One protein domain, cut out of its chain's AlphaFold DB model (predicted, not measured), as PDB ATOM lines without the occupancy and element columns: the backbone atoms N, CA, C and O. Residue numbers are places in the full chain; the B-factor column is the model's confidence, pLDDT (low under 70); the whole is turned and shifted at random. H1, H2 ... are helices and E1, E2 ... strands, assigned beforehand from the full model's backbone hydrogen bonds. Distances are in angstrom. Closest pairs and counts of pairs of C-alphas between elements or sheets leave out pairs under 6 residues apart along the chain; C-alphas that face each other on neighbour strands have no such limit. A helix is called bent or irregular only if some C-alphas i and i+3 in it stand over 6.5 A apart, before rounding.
ATOM      1  N   ASP A   4      34.380  41.023 -23.575       96.94
ATOM      2  CA  ASP A   4      33.144  41.663 -23.127       96.94
ATOM      3  C   ASP A   4      31.960  40.941 -23.786       96.94
ATOM      4  O   ASP A   4      32.026  40.576 -24.964       96.94
ATOM      5  N   LYS A   5      30.892  40.666 -23.030       97.94
ATOM      6  CA  LYS A   5      29.664  40.072 -23.577       97.94
ATOM      7  C   LYS A   5      28.953  41.121 -24.427       97.94
ATOM      8  O   LYS A   5      28.914  42.289 -24.043       97.94
ATOM      9  N   ILE A   6      28.370  40.695 -25.542       97.75
ATOM     10  CA  ILE A   6      27.453  41.512 -26.337       97.75
ATOM     11  C   ILE A   6      26.050  40.962 -26.147       97.75
ATOM     12  O   ILE A   6      25.800  39.782 -26.409       97.75
ATOM     13  N   TYR A   7      25.151  41.822 -25.685       97.44
ATOM     14  CA  TYR A   7      23.752  41.507 -25.470       97.44
ATOM     15  C   TYR A   7      22.880  42.204 -26.503       97.44
ATOM     16  O   TYR A   7      23.053  43.393 -26.774       97.44
ATOM     17  N   TRP A   8      21.879  41.477 -26.980       95.69
ATOM     18  CA  TRP A   8      20.750  42.008 -27.727       95.69
ATOM     19  C   TRP A   8      19.465  41.507 -27.075       95.69
ATOM     20  O   TRP A   8      19.342  40.315 -26.790       95.69
ATOM     21  N   LYS A   9      18.531  42.413 -26.763       93.00
ATOM     22  CA  LYS A   9      17.306  42.088 -26.007       93.00
ATOM     23  C   LYS A   9      17.593  41.302 -24.716       93.00
ATOM     24  O   LYS A   9      16.962  40.283 -24.435       93.00
ATOM     25  N   LYS A  10      18.627  41.735 -23.978       93.31
ATOM     26  CA  LYS A  10      19.173  41.107 -22.749       93.31
ATOM     27  C   LYS A  10      19.728  39.685 -22.910       93.31
ATOM     28  O   LYS A  10      20.134  39.075 -21.924       93.31
ATOM     29  N   GLN A  11      19.796  39.153 -24.127       95.69
ATOM     30  CA  GLN A  11      20.369  37.839 -24.411       95.69
ATOM     31  C   GLN A  11      21.764  37.984 -25.004       95.69
ATOM     32  O   GLN A  11      22.005  38.860 -25.828       95.69
ATOM     33  N   ILE A  12      22.691  37.121 -24.590       96.88
ATOM     34  CA  ILE A  12      24.065  37.150 -25.098       96.88
ATOM     35  C   ILE A  12      24.069  36.604 -26.528       96.88
ATOM     36  O   ILE A  12      23.748  35.437 -26.740       96.88
ATOM     37  N   ILE A  13      24.484  37.431 -27.485       97.50
ATOM     38  CA  ILE A  13      24.621  37.063 -28.906       97.50
ATOM     39  C   ILE A  13      26.075  36.772 -29.299       97.50
ATOM     40  O   ILE A  13      26.348  36.179 -30.340       97.50
ATOM     41  N   GLY A  14      27.030  37.150 -28.449       97.38
ATOM     42  CA  GLY A  14      28.440  36.850 -28.650       97.38
ATOM     43  C   GLY A  14      29.353  37.663 -27.752       97.38
ATOM     44  O   GLY A  14      28.948  38.143 -26.690       97.38
ATOM     45  N   PHE A  15      30.606  37.794 -28.173       97.88
ATOM     46  CA  PHE A  15      31.636  38.490 -27.419       97.88
ATOM     47  C   PHE A  15      32.452  39.434 -28.293       97.88
ATOM     48  O   PHE A  15      32.860  39.073 -29.396       97.88
ATOM     49  N   LEU A  16      32.761  40.601 -27.732       97.75
ATOM     50  CA  LEU A  16      33.786  41.497 -28.241       97.75
ATOM     51  C   LEU A  16      35.135  41.073 -27.661       97.75
ATOM     52  O   LEU A  16      35.352  41.130 -26.444       97.75
ATOM     53  N   LEU A  17      36.051  40.660 -28.529       96.94
ATOM     54  CA  LEU A  17      37.420  40.330 -28.163       96.94
ATOM     55  C   LEU A  17      38.340  41.502 -28.499       96.94
ATOM     56  O   LEU A  17      38.199  42.159 -29.528       96.94
ATOM     57  N   ASN A  18      39.303  41.762 -27.610       93.94
ATOM     58  CA  ASN A  18      40.336  42.781 -27.823       93.94
ATOM     59  C   ASN A  18      39.767  44.175 -28.163       93.94
ATOM     60  O   ASN A  18      40.388  44.934 -28.909       93.94
ATOM     61  N   GLY A  19      38.598  44.499 -27.597       93.38
ATOM     62  CA  GLY A  19      37.852  45.720 -27.889       93.38
ATOM     63  C   GLY A  19      38.684  46.989 -27.716       93.38
ATOM     64  O   GLY A  19      39.353  47.185 -26.694       93.38
ATOM     65  N   ARG A  20      38.620  47.858 -28.722       94.31
ATOM     66  CA  ARG A  20      39.258  49.173 -28.770       94.31
ATOM     67  C   ARG A  20      38.189  50.241 -28.864       94.31
ATOM     68  O   ARG A  20      37.141  50.029 -29.465       94.31
ATOM     69  N   ARG A  21      38.475  51.391 -28.270       92.00
ATOM     70  CA  ARG A  21      37.591  52.548 -28.317       92.00
ATOM     71  C   ARG A  21      38.290  53.680 -29.047       92.00
ATOM     72  O   ARG A  21      39.415  54.018 -28.682       92.00
ATOM     73  N   ASP A  22      37.610  54.258 -30.023       91.62
ATOM     74  CA  ASP A  22      38.003  55.504 -30.670       91.62
ATOM     75  C   ASP A  22      36.808  56.455 -30.655       91.62
ATOM     76  O   ASP A  22      35.756  56.139 -31.196       91.62
ATOM     77  N   ASN A  23      36.941  57.601 -29.989       88.50
ATOM     78  CA  ASN A  23      35.842  58.542 -29.764       88.50
ATOM     79  C   ASN A  23      34.565  57.842 -29.232       88.50
ATOM     80  O   ASN A  23      34.509  57.383 -28.082       88.50
ATOM     81  N   PHE A  24      33.543  57.763 -30.086       90.44
ATOM     82  CA  PHE A  24      32.242  57.162 -29.812       90.44
ATOM     83  C   PHE A  24      32.096  55.762 -30.414       90.44
ATOM     84  O   PHE A  24      31.006  55.214 -30.364       90.44
ATOM     85  N   ASP A  25      33.146  55.168 -30.968       94.06
ATOM     86  CA  ASP A  25      33.104  53.853 -31.599       94.06
ATOM     87  C   ASP A  25      33.852  52.833 -30.737       94.06
ATOM     88  O   ASP A  25      34.984  53.056 -30.300       94.06
ATOM     89  N   LEU A  26      33.198  51.706 -30.473       95.94
ATOM     90  CA  LEU A  26      33.759  50.528 -29.830       95.94
ATOM     91  C   LEU A  26      33.814  49.415 -30.871       95.94
ATOM     92  O   LEU A  26      32.784  49.020 -31.403       95.94
ATOM     93  N   TYR A  27      35.006  48.906 -31.155       96.62
ATOM     94  CA  TYR A  27      35.196  47.913 -32.207       96.62
ATOM     95  C   TYR A  27      36.252  46.879 -31.838       96.62
ATOM     96  O   TYR A  27      37.098  47.101 -30.967       96.62
ATOM     97  N   GLY A  28      36.203  45.730 -32.500       96.44
ATOM     98  CA  GLY A  28      37.161  44.653 -32.300       96.44
ATOM     99  C   GLY A  28      36.691  43.336 -32.891       96.44
ATOM    100  O   GLY A  28      35.700  43.272 -33.618       96.44
ATOM    101  N   GLU A  29      37.420  42.281 -32.546       97.69
ATOM    102  CA  GLU A  29      37.144  40.923 -33.000       97.69
ATOM    103  C   GLU A  29      35.788  40.446 -32.481       97.69
ATOM    104  O   GLU A  29      35.478  40.556 -31.291       97.69
ATOM    105  N   TRP A  30      34.990  39.896 -33.390       97.00
ATOM    106  CA  TRP A  30      33.662  39.383 -33.095       97.00
ATOM    107  C   TRP A  30      33.694  37.865 -32.940       97.00
ATOM    108  O   TRP A  30      34.151  37.143 -33.823       97.00
ATOM    109  N   LEU A  31      33.197  37.374 -31.804       97.50
ATOM    110  CA  LEU A  31      32.996  35.948 -31.564       97.50
ATOM    111  C   LEU A  31      31.501  35.670 -31.333       97.50
ATOM    112  O   LEU A  31      31.044  35.792 -30.189       97.50
ATOM    113  N   PRO A  32      30.741  35.296 -32.379       97.12
ATOM    114  CA  PRO A  32      29.315  35.019 -32.256       97.12
ATOM    115  C   PRO A  32      29.038  33.752 -31.439       97.12
ATOM    116  O   PRO A  32      29.791  32.776 -31.494       97.12
ATOM    117  N   ILE A  33      27.912  33.742 -30.722       96.88
ATOM    118  CA  ILE A  33      27.324  32.522 -30.158       96.88
ATOM    119  C   ILE A  33      26.184  32.085 -31.075       96.88
ATOM    120  O   ILE A  33      25.134  32.725 -31.127       96.88
ATOM    121  N   GLN A  34      26.391  30.965 -31.767       94.94
ATOM    122  CA  GLN A  34      25.393  30.395 -32.670       94.94
ATOM    123  C   GLN A  34      24.095  30.095 -31.919       94.94
ATOM    124  O   GLN A  34      24.083  29.315 -30.963       94.94
ATOM    125  N   SER A  35      23.021  30.769 -32.320       94.50
ATOM    126  CA  SER A  35      21.720  30.713 -31.663       94.50
ATOM    127  C   SER A  35      20.658  31.397 -32.523       94.50
ATOM    128  O   SER A  35      20.961  32.347 -33.235       94.50
ATOM    129  N   ASN A  36      19.395  31.000 -32.372       95.56
ATOM    130  CA  ASN A  36      18.288  31.640 -33.095       95.56
ATOM    131  C   ASN A  36      18.180  33.149 -32.798       95.56
ATOM    132  O   ASN A  36      17.683  33.912 -33.617       95.56
ATOM    133  N   ILE A  37      18.622  33.588 -31.613       95.25
ATOM    134  CA  ILE A  37      18.621  35.009 -31.248       95.25
ATOM    135  C   ILE A  37      19.691  35.797 -32.017       95.25
ATOM    136  O   ILE A  37      19.454  36.954 -32.346       95.25
ATOM    137  N   LEU A  38      20.830  35.173 -32.341       96.00
ATOM    138  CA  LEU A  38      21.833  35.756 -33.231       96.00
ATOM    139  C   LEU A  38      21.282  35.889 -34.656       96.00
ATOM    140  O   LEU A  38      21.455  36.942 -35.260       96.00
ATOM    141  N   ASP A  39      20.589  34.868 -35.161       95.69
ATOM    142  CA  ASP A  39      19.987  34.918 -36.499       95.69
ATOM    143  C   ASP A  39      18.976  36.071 -36.591       95.69
ATOM    144  O   ASP A  39      19.075  36.921 -37.470       95.69
ATOM    145  N   SER A  40      18.080  36.193 -35.604       95.19
ATOM    146  CA  SER A  40      17.138  37.318 -35.529       95.19
ATOM    147  C   SER A  40      17.816  38.682 -35.357       95.19
ATOM    148  O   SER A  40      17.261  39.691 -35.781       95.19
ATOM    149  N   PHE A  41      18.982  38.743 -34.709       95.00
ATOM    150  CA  PHE A  41      19.760  39.979 -34.596       95.00
ATOM    151  C   PHE A  41      20.310  40.408 -35.959       95.00
ATOM    152  O   PHE A  41      20.212  41.581 -36.308       95.00
ATOM    153  N   ILE A  42      20.846  39.460 -36.734       94.94
ATOM    154  CA  ILE A  42      21.349  39.703 -38.091       94.94
ATOM    155  C   ILE A  42      20.203  40.140 -39.008       94.94
ATOM    156  O   ILE A  42      20.321  41.171 -39.664       94.94
ATOM    157  N   GLU A  43      19.072  39.430 -38.979       94.12
ATOM    158  CA  GLU A  43      17.871  39.797 -39.744       94.12
ATOM    159  C   GLU A  43      17.370  41.212 -39.402       94.12
ATOM    160  O   GLU A  43      16.894  41.933 -40.277       94.12
ATOM    161  N   GLU A  44      17.461  41.628 -38.133       93.00
ATOM    162  CA  GLU A  44      17.070  42.979 -37.720       93.00
ATOM    163  C   GLU A  44      18.007  44.043 -38.308       93.00
ATOM    164  O   GLU A  44      17.514  45.073 -38.755       93.00
ATOM    165  N   ILE A  45      19.322  43.788 -38.358       93.25
ATOM    166  CA  ILE A  45      20.293  44.701 -38.992       93.25
ATOM    167  C   ILE A  45      20.038  44.798 -40.498       93.25
ATOM    168  O   ILE A  45      20.094  45.880 -41.065       93.25
ATOM    169  N   GLU A  46      19.738  43.679 -41.159       91.94
ATOM    170  CA  GLU A  46      19.457  43.668 -42.601       91.94
ATOM    171  C   GLU A  46      18.128  44.356 -42.955       91.94
ATOM    172  O   GLU A  46      17.960  44.845 -44.074       91.94
ATOM    173  N   ARG A  47      17.165  44.369 -42.024       89.31
ATOM    174  CA  ARG A  47      15.839  44.969 -42.219       89.31
ATOM    175  C   ARG A  47      15.799  46.458 -41.891       89.31
ATOM    176  O   ARG A  47      15.035  47.181 -42.531       89.31
ATOM    177  N   ASP A  48      16.501  46.878 -40.844       76.88
ATOM    178  CA  ASP A  48      16.435  48.235 -40.310       76.88
ATOM    179  C   ASP A  48      17.684  49.029 -40.716       76.88
ATOM    180  O   ASP A  48      18.789  48.742 -40.266       76.88
ATOM    181  N   ASP A  49      17.489  50.052 -41.554       59.12
ATOM    182  CA  ASP A  49      18.541  51.000 -41.964       59.12
ATOM    183  C   ASP A  49      19.017  51.844 -40.754       59.12
ATOM    184  O   ASP A  49      20.120  52.395 -40.746       59.12
ATOM    185  N   ASP A  50      18.203  51.920 -39.689       63.09
ATOM    186  CA  ASP A  50      18.486  52.687 -38.481       63.09
ATOM    187  C   ASP A  50      18.899  51.785 -37.301       63.09
ATOM    188  O   ASP A  50      18.158  51.560 -36.347       63.09
ATOM    189  N   ASN A  51      20.178  51.394 -37.301       76.06
ATOM    190  CA  ASN A  51      21.009  51.227 -36.100       76.06
ATOM    191  C   ASN A  51      20.431  50.320 -34.979       76.06
ATOM    192  O   ASN A  51      19.897  50.802 -33.976       76.06
ATOM    193  N   VAL A  52      20.663  49.005 -35.067       92.50
ATOM    194  CA  VAL A  52      20.225  48.020 -34.057       92.50
ATOM    195  C   VAL A  52      21.000  48.176 -32.745       92.50
ATOM    196  O   VAL A  52      22.224  48.039 -32.706       92.50
ATOM    197  N   TYR A  53      20.292  48.434 -31.643       94.44
ATOM    198  CA  TYR A  53      20.904  48.679 -30.334       94.44
ATOM    199  C   TYR A  53      21.380  47.404 -29.634       94.44
ATOM    200  O   TYR A  53      20.664  46.409 -29.564       94.44
ATOM    201  N   VAL A  54      22.573  47.467 -29.047       95.94
ATOM    202  CA  VAL A  54      23.221  46.402 -28.278       95.94
ATOM    203  C   VAL A  54      23.828  46.949 -26.987       95.94
ATOM    204  O   VAL A  54      24.151  48.134 -26.868       95.94
ATOM    205  N   CYS A  55      24.038  46.059 -26.021       97.38
ATOM    206  CA  CYS A  55      24.804  46.335 -24.808       97.38
ATOM    207  C   CYS A  55      26.126  45.563 -24.835       97.38
ATOM    208  O   CYS A  55      26.140  44.388 -25.186       97.38
ATOM    209  N   VAL A  56      27.233  46.186 -24.426       97.25
ATOM    210  CA  VAL A  56      28.564  45.559 -24.382       97.25
ATOM    211  C   VAL A  56      29.173  45.713 -22.999       97.25
ATOM    212  O   VAL A  56      29.298  46.834 -22.509       97.25
ATOM    213  N   GLY A  57      29.553  44.610 -22.361       96.44
ATOM    214  CA  GLY A  57      30.145  44.628 -21.022       96.44
ATOM    215  C   GLY A  57      29.910  43.335 -20.253       96.44
ATOM    216  O   GLY A  57      30.011  42.242 -20.812       96.44
ATOM    217  N   ASP A  58      29.607  43.460 -18.967       95.88
ATOM    218  CA  ASP A  58      29.215  42.356 -18.092       95.88
ATOM    219  C   ASP A  58      27.781  42.553 -17.569       95.88
ATOM    220  O   ASP A  58      27.039  43.379 -18.084       95.88
ATOM    221  N   ASP A  59      27.321  41.733 -16.623       94.81
ATOM    222  CA  ASP A  59      25.933  41.830 -16.137       94.81
ATOM    223  C   ASP A  59      25.711  43.094 -15.274       94.81
ATOM    224  O   ASP A  59      24.584  43.565 -15.130       94.81
ATOM    225  N   SER A  60      26.787  43.659 -14.712       95.25
ATOM    226  CA  SER A  60      26.786  44.751 -13.733       95.25
ATOM    227  C   SER A  60      27.130  46.122 -14.312       95.25
ATOM    228  O   SER A  60      26.884  47.136 -13.669       95.25
ATOM    229  N   GLN A  61      27.726  46.192 -15.500       95.44
ATOM    230  CA  GLN A  61      27.994  47.459 -16.175       95.44
ATOM    231  C   GLN A  61      28.418  47.260 -17.623       95.44
ATOM    232  O   GLN A  61      29.011  46.248 -18.005       95.44
ATOM    233  N   GLY A  62      28.214  48.309 -18.411       95.44
ATOM    234  CA  GLY A  62      28.765  48.374 -19.749       95.44
ATOM    235  C   GLY A  62      28.278  49.571 -20.540       95.44
ATOM    236  O   GLY A  62      27.784  50.562 -20.000       95.44
ATOM    237  N   VAL A  63      28.454  49.469 -21.847       95.56
ATOM    238  CA  VAL A  63      28.124  50.498 -22.825       95.56
ATOM    239  C   VAL A  63      26.884  50.078 -23.595       95.56
ATOM    240  O   VAL A  63      26.722  48.904 -23.916       95.56
ATOM    241  N   ILE A  64      26.030  51.046 -23.910       95.88
ATOM    242  CA  ILE A  64      24.927  50.877 -24.855       95.88
ATOM    243  C   ILE A  64      25.343  51.557 -26.152       95.88
ATOM    244  O   ILE A  64      25.835  52.690 -26.127       95.88
ATOM    245  N   GLY A  65      25.157  50.886 -27.276       94.44
ATOM    246  CA  GLY A  65      25.452  51.441 -28.587       94.44
ATOM    247  C   GLY A  65      24.627  50.784 -29.672       94.44
ATOM    248  O   GLY A  65      23.791  49.941 -29.377       94.44
ATOM    249  N   ASN A  66      24.859  51.170 -30.917       93.75
ATOM    250  CA  ASN A  66      24.185  50.588 -32.064       93.75
ATOM    251  C   ASN A  66      25.172  49.966 -33.052       93.75
ATOM    252  O   ASN A  66      26.299  50.440 -33.197       93.75
ATOM    253  N   VAL A  67      24.713  48.926 -33.737       94.50
ATOM    254  CA  VAL A  67      25.403  48.245 -34.831       94.50
ATOM    255  C   VAL A  67      24.706  48.645 -36.126       94.50
ATOM    256  O   VAL A  67      23.482  48.555 -36.209       94.50
ATOM    257  N   GLY A  68      25.475  49.163 -37.084       90.75
ATOM    258  CA  GLY A  68      24.955  49.619 -38.380       90.75
ATOM    259  C   GLY A  68      25.136  48.610 -39.515       90.75
ATOM    260  O   GLY A  68      24.413  48.679 -40.494       90.75
ATOM    261  N   ASP A  69      26.063  47.662 -39.368       91.81
ATOM    262  CA  ASP A  69      26.404  46.680 -40.399       91.81
ATOM    263  C   ASP A  69      26.446  45.272 -39.802       91.81
ATOM    264  O   ASP A  69      26.838  45.092 -38.643       91.81
ATOM    265  N   VAL A  70      26.080  44.262 -40.599       93.62
ATOM    266  CA  VAL A  70      26.154  42.853 -40.188       93.62
ATOM    267  C   VAL A  70      27.611  42.497 -39.855       93.62
ATOM    268  O   VAL A  70      28.473  42.596 -40.733       93.62
ATOM    269  N   PRO A  71      27.920  42.073 -38.613       93.56
ATOM    270  CA  PRO A  71      29.290  41.761 -38.218       93.56
ATOM    271  C   PRO A  71      29.824  40.508 -38.917       93.56
ATOM    272  O   PRO A  71      29.124  39.499 -39.011       93.56
ATOM    273  N   ASP A  72      31.095  40.540 -39.320       91.69
ATOM    274  CA  ASP A  72      31.799  39.403 -39.916       91.69
ATOM    275  C   ASP A  72      32.822  38.792 -38.930       91.69
ATOM    276  O   ASP A  72      32.463  38.124 -37.961       91.69
ATOM    277  N   SER A  73      34.114  39.028 -39.148       95.31
ATOM    278  CA  SER A  73      35.213  38.797 -38.218       95.31
ATOM    279  C   SER A  73      35.392  39.940 -37.213       95.31
ATOM    280  O   SER A  73      36.059  39.761 -36.188       95.31
ATOM    281  N   GLN A  74      34.826  41.115 -37.497       96.31
ATOM    282  CA  GLN A  74      34.852  42.286 -36.627       96.31
ATOM    283  C   GLN A  74      33.435  42.804 -36.386       96.31
ATOM    284  O   GLN A  74      32.537  42.633 -37.207       96.31
ATOM    285  N   ILE A  75      33.253  43.482 -35.258       96.19
ATOM    286  CA  ILE A  75      32.041  44.239 -34.952       96.19
ATOM    287  C   ILE A  75      32.417  45.681 -34.624       96.19
ATOM    288  O   ILE A  75      33.425  45.926 -33.955       96.19
ATOM    289  N   SER A  76      31.606  46.628 -35.093       95.56
ATOM    290  CA  SER A  76      31.721  48.054 -34.787       95.56
ATOM    291  C   SER A  76      30.427  48.551 -34.156       95.56
ATOM    292  O   SER A  76      29.334  48.222 -34.614       95.56
ATOM    293  N   ILE A  77      30.557  49.299 -33.064       95.50
ATOM    294  CA  ILE A  77      29.449  49.684 -32.195       95.50
ATOM    295  C   ILE A  77      29.563  51.171 -31.897       95.50
ATOM    296  O   ILE A  77      30.471  51.611 -31.186       95.50
ATOM    297  N   ARG A  78      28.602  51.951 -32.391       94.44
ATOM    298  CA  ARG A  78      28.508  53.379 -32.087       94.44
ATOM    299  C   ARG A  78      27.894  53.557 -30.705       94.44
ATOM    300  O   ARG A  78      26.709  53.324 -30.501       94.44
ATOM    301  N   CYS A  79      28.704  53.960 -29.741       94.62
ATOM    302  CA  CYS A  79      28.338  54.181 -28.350       94.62
ATOM    303  C   CYS A  79      27.331  55.336 -28.221       94.62
ATOM    304  O   CYS A  79      27.543  56.421 -28.760       94.62
ATOM    305  N   ARG A  80      26.255  55.100 -27.467       93.25
ATOM    306  CA  ARG A  80      25.155  56.048 -27.209       93.25
ATOM    307  C   ARG A  80      24.896  56.282 -25.729       93.25
ATOM    308  O   ARG A  80      24.325  57.302 -25.372       93.25
ATOM    309  N   GLY A  81      25.325  55.364 -24.867       93.50
ATOM    310  CA  GLY A  81      25.076  55.441 -23.433       93.50
ATOM    311  C   GLY A  81      25.867  54.410 -22.637       93.50
ATOM    312  O   GLY A  81      26.781  53.761 -23.144       93.50
ATOM    313  N   ALA A  82      25.506  54.258 -21.370       94.31
ATOM    314  CA  ALA A  82      26.044  53.238 -20.481       94.31
ATOM    315  C   ALA A  82      24.923  52.650 -19.618       94.31
ATOM    316  O   ALA A  82      23.910  53.309 -19.387       94.31
ATOM    317  N   TYR A  83      25.125  51.435 -19.119       94.38
ATOM    318  CA  TYR A  83      24.230  50.777 -18.167       94.38
ATOM    319  C   TYR A  83      24.992  50.355 -16.907       94.38
ATOM    320  O   TYR A  83      26.214  50.198 -16.925       94.38
ATOM    321  N   LYS A  84      24.250  50.182 -15.808       93.19
ATOM    322  CA  LYS A  84      24.754  49.740 -14.491       93.19
ATOM    323  C   LYS A  84      24.149  48.414 -14.013       93.19
ATOM    324  O   LYS A  84      24.433  47.976 -12.909       93.19
ATOM    325  N   ASP A  85      23.263  47.830 -14.813       94.44
ATOM    326  CA  ASP A  85      22.719  46.478 -14.666       94.44
ATOM    327  C   ASP A  85      21.994  46.155 -15.975       94.44
ATOM    328  O   ASP A  85      21.134  46.932 -16.409       94.44
ATOM    329  N   ILE A  86      22.331  45.040 -16.621       94.38
ATOM    330  CA  ILE A  86      21.710  44.646 -17.894       94.38
ATOM    331  C   ILE A  86      20.186  44.480 -17.775       94.38
ATOM    332  O   ILE A  86      19.444  44.736 -18.723       94.38
ATOM    333  N   ASN A  87      19.686  44.128 -16.590       92.81
ATOM    334  CA  ASN A  87      18.258  43.939 -16.360       92.81
ATOM    335  C   ASN A  87      17.475  45.257 -16.360       92.81
ATOM    336  O   ASN A  87      16.274  45.237 -16.637       92.81
ATOM    337  N   THR A  88      18.151  46.383 -16.104       90.44
ATOM    338  CA  THR A  88      17.556  47.732 -16.089       90.44
ATOM    339  C   THR A  88      17.446  48.372 -17.468       90.44
ATOM    340  O   THR A  88      16.771  49.386 -17.609       90.44
ATOM    341  N   VAL A  89      18.085  47.795 -18.489       91.81
ATOM    342  CA  VAL A  89      17.968  48.280 -19.868       91.81
ATOM    343  C   VAL A  89      16.555  47.994 -20.369       91.81
ATOM    344  O   VAL A  89      16.058  46.875 -20.234       91.81
ATOM    345  N   GLU A  90      15.884  48.989 -20.933       90.19
ATOM    346  CA  GLU A  90      14.575  48.809 -21.556       90.19
ATOM    347  C   GLU A  90      14.755  48.714 -23.073       90.19
ATOM    348  O   GLU A  90      15.309  49.611 -23.699       90.19
ATOM    349  N   ASP A  91      14.292  47.626 -23.690       84.94
ATOM    350  CA  ASP A  91      14.412  47.418 -25.140       84.94
ATOM    351  C   ASP A  91      13.287  48.137 -25.905       84.94
ATOM    352  O   ASP A  91      12.495  47.520 -26.621       84.94
ATOM    353  N   THR A  92      13.182  49.455 -25.722       87.50
ATOM    354  CA  THR A  92      12.165  50.308 -26.354       87.50
ATOM    355  C   THR A  92      12.808  51.462 -27.118       87.50
ATOM    356  O   THR A  92      13.873  51.962 -26.757       87.50
ATOM    357  N   LYS A  93      12.140  51.936 -28.179       82.88
ATOM    358  CA  LYS A  93      12.604  53.112 -28.939       82.88
ATOM    359  C   LYS A  93      12.735  54.351 -28.047       82.88
ATOM    360  O   LYS A  93      13.676  55.117 -28.198       82.88
ATOM    361  N   GLU A  94      11.808  54.534 -27.110       87.00
ATOM    362  CA  GLU A  94      11.796  55.659 -26.168       87.00
ATOM    363  C   GLU A  94      13.024  55.650 -25.257       87.00
ATOM    364  O   GLU A  94      13.670  56.683 -25.098       87.00
ATOM    365  N   PHE A  95      13.389  54.486 -24.710       89.19
ATOM    366  CA  PHE A  95      14.599  54.341 -23.908       89.19
ATOM    367  C   PHE A  95      15.844  54.728 -24.712       89.19
ATOM    368  O   PHE A  95      16.631  55.564 -24.270       89.19
ATOM    369  N   TYR A  96      15.982  54.186 -25.923       86.94
ATOM    370  CA  TYR A  96      17.141  54.439 -26.776       86.94
ATOM    371  C   TYR A  96      17.225  55.887 -27.289       86.94
ATOM    372  O   TYR A  96      18.319  56.444 -27.349       86.94
ATOM    373  N   ASN A  97      16.094  56.541 -27.571       85.06
ATOM    374  CA  ASN A  97      16.050  57.950 -27.987       85.06
ATOM    375  C   ASN A  97      16.507  58.926 -26.890       85.06
ATOM    376  O   ASN A  97      16.941  60.034 -27.199       85.06
ATOM    377  N   ASN A  98      16.413  58.520 -25.621       85.75
ATOM    378  CA  ASN A  98      16.888  59.306 -24.482       85.75
ATOM    379  C   ASN A  98      18.385  59.101 -24.197       85.75
ATOM    380  O   ASN A  98      18.932  59.731 -23.287       85.75
ATOM    381  N   LEU A  99      19.059  58.213 -24.934       85.19
ATOM    382  CA  LEU A  99      20.497  58.030 -24.811       85.19
ATOM    383  C   LEU A  99      21.226  59.158 -25.544       85.19
ATOM    384  O   LEU A  99      21.012  59.411 -26.731       85.19
TER     385      LEU A  99
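This is residues 4 to 99 of the 101 residues of an uncharacterized protein of Serratia fonticola (UniProt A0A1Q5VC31). A small closed barrel of six antiparallel strands makes the body, with strongly bent strands E2, E3 and E6 in its wall. H1 packs on the outside at one end of the barrel, near the last residues of E1, E3 and E5 and the first of E4, while the short H2 packs outside near E4 and E5. The printed part has 96 residues with six named strands and two named helices, in the order E1 E2 E3 H1 E4 E5 E6 H2, and its class is mixed, helices and strands. It is compact and rounded, with a radius of gyration of the C-alphas of 12.0 A and spans of 29 by 28 by 23 A.

Round the barrel run E1, residues 4 to 8, E2, residues 11 to 22, E3, residues 25 to 32, E6, residues 74 to 83, E5, residues 62 to 67, and E4, residues 52 to 57, and back to E1. E1 E2 E3 and E4 E5 E6 are meanders, each strand the antiparallel neighbour of the one before; E1 and E2, E2 and E3, E4 and E5, and E5 and E6 are hairpins. Within hydrogen-bond range are N 6 and O 14 at 2.9 A for E1 and E2, N 17 and O 29 at 2.8 A for E2 and E3, and N 54 and O 65 at 2.8 A for E4 and E5. E6 is staggered: its residues 74 to 78 pair with E3, with N 26 and O 77 at 2.8 A, and its residues 78 to 83 with E5, with N 64 and O 81 at 2.9 A. E4 and E1 close the ring, with N 7 and O 55 at 2.8 A. E2 bends by 82 degrees at residue 18, E3 by 71 degrees at residue 29 and E6 by 86 degrees at residue 80. H1, residues 36 to 47, is on the barrel and outside it, at a height over the sheet of 9.2 A; its closest C-alphas to E2 are Leu 38 and Ile 13, 5.3 A apart. On the local plane it stands at 29 degrees to E2, only just along the strands. H2, residues 93 to 97, is also on the barrel and outside it, only just over E5, with 3 of its C-alphas falling there. H1 and H2 are apart; in both, every O i to N i+4 pair is within hydrogen-bond range.

E1 begins at C-alpha 4, (33.144, 41.663, -23.127). E2 is 25.7 A from first to last C-alpha, E6 22.9 A, E3 19.2 A, E4 16.7 A, H1 16.3 A and E5 15.5 A. H1 begins at C-alpha 36, (18.288, 31.640, -33.095), and H2 ends at C-alpha 97, (16.050, 57.950, -27.987).

The two C-alphas farthest apart are those of Asn 23 and Asn 36, 32.3 A. The printed part has no cut and no long link. The mean pLDDT of the printed part is 92.8, and residues 49 to 50 are under 70.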